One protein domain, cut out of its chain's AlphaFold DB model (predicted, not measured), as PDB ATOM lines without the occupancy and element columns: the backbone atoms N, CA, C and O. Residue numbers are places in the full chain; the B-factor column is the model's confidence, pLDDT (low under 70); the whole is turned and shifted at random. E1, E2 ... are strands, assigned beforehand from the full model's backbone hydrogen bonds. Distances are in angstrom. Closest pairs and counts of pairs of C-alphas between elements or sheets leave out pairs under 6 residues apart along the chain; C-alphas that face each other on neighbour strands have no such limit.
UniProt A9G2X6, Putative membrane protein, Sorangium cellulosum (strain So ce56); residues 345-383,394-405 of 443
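What this domain is: This is residues 345 to 383 and 394 to 405 of the 443 residues of the protein "Putative membrane protein" of Sorangium cellulosum (strain So ce56) (UniProt A9G2X6). With little regular structure, the domain is a small, strongly twisted and curling sheet of four short strands, extended at the E2 edge by a short pairing from the loop of residues 356 to 372. The printed part has 51 residues, 20 of them in E1, E2, E3 and E4 along the chain, with no named helix: all strand. The antiparallel order is E2, E1, E3, E4. It is compact, with a radius of gyration of the C-alphas of 10.1 A and spans of 30 by 26 by 15 A.

Where its parts are: E3, residues 373 to 379, measures 17.9 A; E4, residues 396 to 401, 13.7 A, ending at C-alpha 401 (169.285, 191.369, 199.046). E1, residues 345 to 347, begins at C-alpha 345 (162.903, 198.773, 198.804); E2 is residues 352 to 355.

How they stand to each other: E3 is antiparallel to E1, N 347 to O 373 2.8 A, and to E4, N 376 to O 400 2.8 A. E1 and E2 form a hairpin, N 346 to O 354 2.9 A. Residues 352 to 353 pair antiparallel with 362 to 363. E2 and E4 are apart.

The domain as a whole: Residues 384 to 393 are not printed; C-alphas 383 and 394 are 12.8 A apart. The link E2 to E3 is long. Residues 381 to 383 and 394 have pLDDT under 70.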
ATOM      1  N   GLY A 345     162.277 197.473 198.645       92.81
ATOM      2  CA  GLY A 345     162.903 198.773 198.804       92.81
ATOM      3  C   GLY A 345     164.353 198.774 198.336       92.81
ATOM      4  O   GLY A 345     164.859 197.772 197.820       92.81
ATOM      5  N   THR A 346     165.026 199.892 198.548       94.81
ATOM      6  CA  THR A 346     166.454 200.092 198.277       94.81
ATOM      7  C   THR A 346     167.198 200.361 199.575       94.81
ATOM      8  O   THR A 346     166.826 201.267 200.316       94.81
ATOM      9  N   LEU A 347     168.224 199.549 199.843       93.31
ATOM     10  CA  LEU A 347     169.175 199.726 200.934       93.31
ATOM     11  C   LEU A 347     170.228 200.755 200.524       93.31
ATOM     12  O   LEU A 347     170.920 200.553 199.525       93.31
ATOM     13  N   ASP A 348     170.336 201.822 201.301       92.69
ATOM     14  CA  ASP A 348     171.320 202.883 201.123       92.69
ATOM     15  C   ASP A 348     172.641 202.579 201.855       92.69
ATOM     16  O   ASP A 348     172.714 201.662 202.683       92.69
ATOM     17  N   GLU A 349     173.683 203.360 201.572       90.94
ATOM     18  CA  GLU A 349     175.006 203.263 202.214       90.94
ATOM     19  C   GLU A 349     174.939 203.460 203.735       90.94
ATOM     20  O   GLU A 349     175.673 202.811 204.481       90.94
ATOM     21  N   ASP A 350     173.986 204.268 204.202       88.50
ATOM     22  CA  ASP A 350     173.766 204.561 205.622       88.50
ATOM     23  C   ASP A 350     173.026 203.437 206.384       88.50
ATOM     24  O   ASP A 350     172.731 203.563 207.581       88.50
ATOM     25  N   GLY A 351     172.699 202.330 205.707       87.94
ATOM     26  CA  GLY A 351     171.986 201.191 206.292       87.94
ATOM     27  C   GLY A 351     170.477 201.411 206.442       87.94
ATOM     28  O   GLY A 351     169.821 200.694 207.200       87.94
ATOM     29  N   TRP A 352     169.916 202.399 205.743       91.19
ATOM     30  CA  TRP A 352     168.475 202.648 205.675       91.19
ATOM     31  C   TRP A 352     167.855 201.968 204.460       91.19
ATOM     32  O   TRP A 352     168.439 201.949 203.382       91.19
ATOM     33  N   VAL A 353     166.660 201.407 204.627       91.19
ATOM     34  CA  VAL A 353     165.850 200.874 203.532       91.19
ATOM     35  C   VAL A 353     164.683 201.797 203.264       91.19
ATOM     36  O   VAL A 353     163.793 201.929 204.107       91.19
ATOM     37  N   HIS A 354     164.674 202.342 202.053       92.44
ATOM     38  CA  HIS A 354     163.572 203.119 201.505       92.44
ATOM     39  C   HIS A 354     162.616 202.199 200.756       92.44
ATOM     40  O   HIS A 354     163.028 201.526 199.811       92.44
ATOM     41  N   PHE A 355     161.356 202.123 201.189       92.12
ATOM     42  CA  PHE A 355     160.378 201.217 200.586       92.12
ATOM     43  C   PHE A 355     159.675 201.831 199.373       92.12
ATOM     44  O   PHE A 355     159.173 202.953 199.418       92.12
ATOM     45  N   ASP A 356     159.534 201.033 198.313       90.19
ATOM     46  CA  ASP A 356     158.922 201.456 197.046       90.19
ATOM     47  C   ASP A 356     157.416 201.766 197.181       90.19
ATOM     48  O   ASP A 356     156.824 202.414 196.320       90.19
ATOM     49  N   ASP A 357     156.769 201.269 198.240       86.69
ATOM     50  CA  ASP A 357     155.341 201.459 198.517       86.69
ATOM     51  C   ASP A 357     155.037 202.728 199.336       86.69
ATOM     52  O   ASP A 357     153.880 202.960 199.695       86.69
ATOM     53  N   GLY A 358     156.057 203.544 199.630       84.44
ATOM     54  CA  GLY A 358     155.938 204.761 200.435       84.44
ATOM     55  C   GLY A 358     155.721 204.498 201.926       84.44
ATOM     56  O   GLY A 358     155.334 205.408 202.662       84.44
ATOM     57  N   SER A 359     155.918 203.258 202.386       84.25
ATOM     58  CA  SER A 359     155.880 202.949 203.812       84.25
ATOM     59  C   SER A 359     157.112 203.493 204.553       84.25
ATOM     60  O   SER A 359     158.115 203.801 203.912       84.25
ATOM     61  N   PRO A 360     157.043 203.660 205.890       84.94
ATOM     62  CA  PRO A 360     158.123 204.290 206.642       84.94
ATOM     63  C   PRO A 360     159.437 203.532 206.483       84.94
ATOM     64  O   PRO A 360     159.440 202.300 206.494       84.94
ATOM     65  N   ASP A 361     160.539 204.267 206.391       87.25
ATOM     66  CA  ASP A 361     161.864 203.679 206.245       87.25
ATOM     67  C   ASP A 361     162.233 202.807 207.451       87.25
ATOM     68  O   ASP A 361     161.797 203.015 208.593       87.25
ATOM     69  N   ALA A 362     163.066 201.806 207.195       87.00
ATOM     70  CA  ALA A 362     163.563 200.902 208.220       87.00
ATOM     71  C   ALA A 362     165.087 200.908 208.236       87.00
ATOM     72  O   ALA A 362     165.719 200.912 207.183       87.00
ATOM     73  N   ARG A 363     165.686 200.863 209.427       85.81
ATOM     74  CA  ARG A 363     167.141 200.779 209.573       85.81
ATOM     75  C   ARG A 363     167.562 199.331 209.778       85.81
ATOM     76  O   ARG A 363     166.953 198.607 210.567       85.81
ATOM     77  N   VAL A 364     168.590 198.914 209.054       85.25
ATOM     78  CA  VAL A 364     169.222 197.603 209.215       85.25
ATOM     79  C   VAL A 364     170.138 197.635 210.426       85.25
ATOM     80  O   VAL A 364     170.752 198.659 210.722       85.25
ATOM     81  N   ASP A 365     170.214 196.511 211.130       82.31
ATOM     82  CA  ASP A 365     171.166 196.351 212.220       82.31
ATOM     83  C   ASP A 365     172.598 196.561 211.706       82.31
ATOM     84  O   ASP A 365     172.958 196.034 210.649       82.31
ATOM     85  N   ALA A 366     173.406 197.334 212.433       75.69
ATOM     86  CA  ALA A 366     174.725 197.779 211.966       75.69
ATOM     87  C   ALA A 366     175.699 196.609 211.722       75.69
ATOM     88  O   ALA A 366     176.635 196.723 210.932       75.69
ATOM     89  N   ASP A 367     175.439 195.466 212.359       78.56
ATOM     90  CA  ASP A 367     176.241 194.250 212.241       78.56
ATOM     91  C   ASP A 367     175.932 193.440 210.968       78.56
ATOM     92  O   ASP A 367     176.726 192.591 210.547       78.56
ATOM     93  N   ALA A 368     174.794 193.688 210.313       72.88
ATOM     94  CA  ALA A 368     174.428 193.019 209.073       72.88
ATOM     95  C   ALA A 368     175.134 193.704 207.893       72.88
ATOM     96  O   ALA A 368     174.559 194.552 207.218       72.88
ATOM     97  N   GLN A 369     176.396 193.337 207.646       77.44
ATOM     98  CA  GLN A 369     177.195 193.818 206.509       77.44
ATOM     99  C   GLN A 369     176.523 193.472 205.167       77.44
ATOM    100  O   GLN A 369     176.762 192.416 204.574       77.44
ATOM    101  N   LEU A 370     175.659 194.363 204.692       83.81
ATOM    102  CA  LEU A 370     174.878 194.232 203.471       83.81
ATOM    103  C   LEU A 370     175.274 195.364 202.513       83.81
ATOM    104  O   LEU A 370     175.227 196.531 202.872       83.81
ATOM    105  N   ALA A 371     175.670 195.016 201.286       88.56
ATOM    106  CA  ALA A 371     175.944 195.988 200.226       88.56
ATOM    107  C   ALA A 371     174.715 196.868 199.869       88.56
ATOM    108  O   ALA A 371     173.596 196.350 199.833       88.56
ATOM    109  N   PRO A 372     174.896 198.150 199.518       90.62
ATOM    110  CA  PRO A 372     173.808 198.998 199.031       90.62
ATOM    111  C   PRO A 372     173.133 198.405 197.787       90.62
ATOM    112  O   PRO A 372     173.785 197.761 196.957       90.62
ATOM    113  N   GLY A 373     171.826 198.621 197.636       92.12
ATOM    114  CA  GLY A 373     171.065 198.182 196.465       92.12
ATOM    115  C   GLY A 373     169.660 197.650 196.766       92.12
ATOM    116  O   GLY A 373     169.154 197.780 197.879       92.12
ATOM    117  N   PRO A 374     168.983 197.047 195.771       90.94
ATOM    118  CA  PRO A 374     167.624 196.547 195.939       90.94
ATOM    119  C   PRO A 374     167.563 195.449 197.006       90.94
ATOM    120  O   PRO A 374     168.360 194.507 196.993       90.94
ATOM    121  N   ALA A 375     166.588 195.549 197.906       91.19
ATOM    122  CA  ALA A 375     166.401 194.645 199.030       91.19
ATOM    123  C   ALA A 375     164.917 194.326 199.274       91.19
ATOM    124  O   ALA A 375     163.996 195.063 198.915       91.19
ATOM    125  N   LEU A 376     164.692 193.184 199.915       90.88
ATOM    126  CA  LEU A 376     163.414 192.755 200.454       90.88
ATOM    127  C   LEU A 376     163.496 192.734 201.972       90.88
ATOM    128  O   LEU A 376     164.340 192.028 202.528       90.88
ATOM    129  N   ALA A 377     162.589 193.437 202.642       89.12
ATOM    130  CA  ALA A 377     162.520 193.439 204.098       89.12
ATOM    131  C   ALA A 377     161.177 192.890 204.588       89.12
ATOM    132  O   ALA A 377     160.118 193.132 203.995       89.12
ATOM    133  N   ARG A 378     161.215 192.140 205.692       87.31
ATOM    134  CA  ARG A 378     160.011 191.709 206.406       87.31
ATOM    135  C   ARG A 378     159.791 192.637 207.603       87.31
ATOM    136  O   ARG A 378     160.471 192.448 208.612       87.31
ATOM    137  N   PRO A 379     158.862 193.606 207.530       73.44
ATOM    138  CA  PRO A 379     158.540 194.415 208.697       73.44
ATOM    139  C   PRO A 379     157.959 193.515 209.794       73.44
ATOM    140  O   PRO A 379     157.175 192.600 209.513       73.44
ATOM    141  N   ILE A 380     158.362 193.742 211.044       76.88
ATOM    142  CA  ILE A 380     157.663 193.145 212.182       76.88
ATOM    143  C   ILE A 380     156.298 193.822 212.220       76.88
ATOM    144  O   ILE A 380     156.215 195.037 212.375       76.88
ATOM    145  N   ALA A 381     155.226 193.050 212.019       62.50
ATOM    146  CA  ALA A 381     153.879 193.544 212.256       62.50
ATOM    147  C   ALA A 381     153.804 193.899 213.740       62.50
ATOM    148  O   ALA A 381     153.668 193.004 214.579       62.50
ATOM    149  N   SER A 382     153.973 195.180 214.063       55.03
ATOM    150  CA  SER A 382     153.782 195.675 215.415       55.03
ATOM    151  C   SER A 382     152.369 195.274 215.822       55.03
ATOM    152  O   SER A 382     151.389 195.773 215.262       55.03
ATOM    153  N   HIS A 383     152.261 194.305 216.734       44.16
ATOM    154  CA  HIS A 383     151.032 194.118 217.492       44.16
ATOM    155  C   HIS A 383     150.683 195.476 218.103       44.16
ATOM    156  O   HIS A 383     151.594 196.214 218.477       44.16
ATOM    157  N   LEU A 394     161.444 201.458 211.631       69.75
ATOM    158  CA  LEU A 394     160.657 200.232 211.780       69.75
ATOM    159  C   LEU A 394     161.574 199.034 212.078       69.75
ATOM    160  O   LEU A 394     162.530 198.800 211.333       69.75
ATOM    161  N   PRO A 395     161.280 198.225 213.112       73.38
ATOM    162  CA  PRO A 395     162.064 197.036 213.398       73.38
ATOM    163  C   PRO A 395     161.805 195.952 212.337       73.38
ATOM    164  O   PRO A 395     160.663 195.654 211.960       73.38
ATOM    165  N   LEU A 396     162.886 195.348 211.842       78.25
ATOM    166  CA  LEU A 396     162.860 194.347 210.775       78.25
ATOM    167  C   LEU A 396     163.006 192.931 211.341       78.25
ATOM    168  O   LEU A 396     163.881 192.657 212.152       78.25
ATOM    169  N   ALA A 397     162.176 192.000 210.864       80.25
ATOM    170  CA  ALA A 397     162.263 190.578 211.220       80.25
ATOM    171  C   ALA A 397     163.313 189.826 210.384       80.25
ATOM    172  O   ALA A 397     163.624 188.670 210.666       80.25
ATOM    173  N   GLY A 398     163.779 190.439 209.297       84.50
ATOM    174  CA  GLY A 398     164.752 189.864 208.381       84.50
ATOM    175  C   GLY A 398     164.822 190.629 207.063       84.50
ATOM    176  O   GLY A 398     163.858 191.292 206.665       84.50
ATOM    177  N   MET A 399     165.965 190.502 206.390       87.50
ATOM    178  CA  MET A 399     166.254 191.147 205.113       87.50
ATOM    179  C   MET A 399     166.931 190.182 204.143       87.50
ATOM    180  O   MET A 399     167.701 189.312 204.550       87.50
ATOM    181  N   ILE A 400     166.634 190.340 202.856       89.31
ATOM    182  CA  ILE A 400     167.246 189.593 201.759       89.31
ATOM    183  C   ILE A 400     167.618 190.584 200.657       89.31
ATOM    184  O   ILE A 400     166.772 191.357 200.218       89.31
ATOM    185  N   GLN A 401     168.858 190.544 200.176       89.25
ATOM    186  CA  GLN A 401     169.285 191.369 199.046       89.25
ATOM    187  C   GLN A 401     168.828 190.821 197.696       89.25
ATOM    188  O   GLN A 401     168.815 189.608 197.462       89.25
ATOM    189  N   GLY A 402     168.535 191.742 196.785       88.69
ATOM    190  CA  GLY A 402     168.202 191.495 195.391       88.69
ATOM    191  C   GLY A 402     166.817 192.008 195.004       88.69
ATOM    192  O   GLY A 402     165.933 192.229 195.830       88.69
ATOM    193  N   GLU A 403     166.599 192.146 193.697       89.56
ATOM    194  CA  GLU A 403     165.293 192.531 193.167       89.56
ATOM    195  C   GLU A 403     164.220 191.482 193.485       89.56
ATOM    196  O   GLU A 403     164.364 190.297 193.150       89.56
ATOM    197  N   LYS A 404     163.069 191.932 194.000       88.38
ATOM    198  CA  LYS A 404     161.910 191.069 194.296       88.38
ATOM    199  C   LYS A 404     161.549 190.167 193.121       88.38
ATOM    200  O   LYS A 404     161.348 188.965 193.282       88.38
ATOM    201  N   ARG A 405     161.508 190.727 191.907       82.00
ATOM    202  CA  ARG A 405     161.167 189.980 190.686       82.00
ATOM    203  C   ARG A 405     162.193 188.903 190.341       82.00
ATOM    204  O   ARG A 405     161.804 187.884 189.770       82.00
TER     205      ARG A 405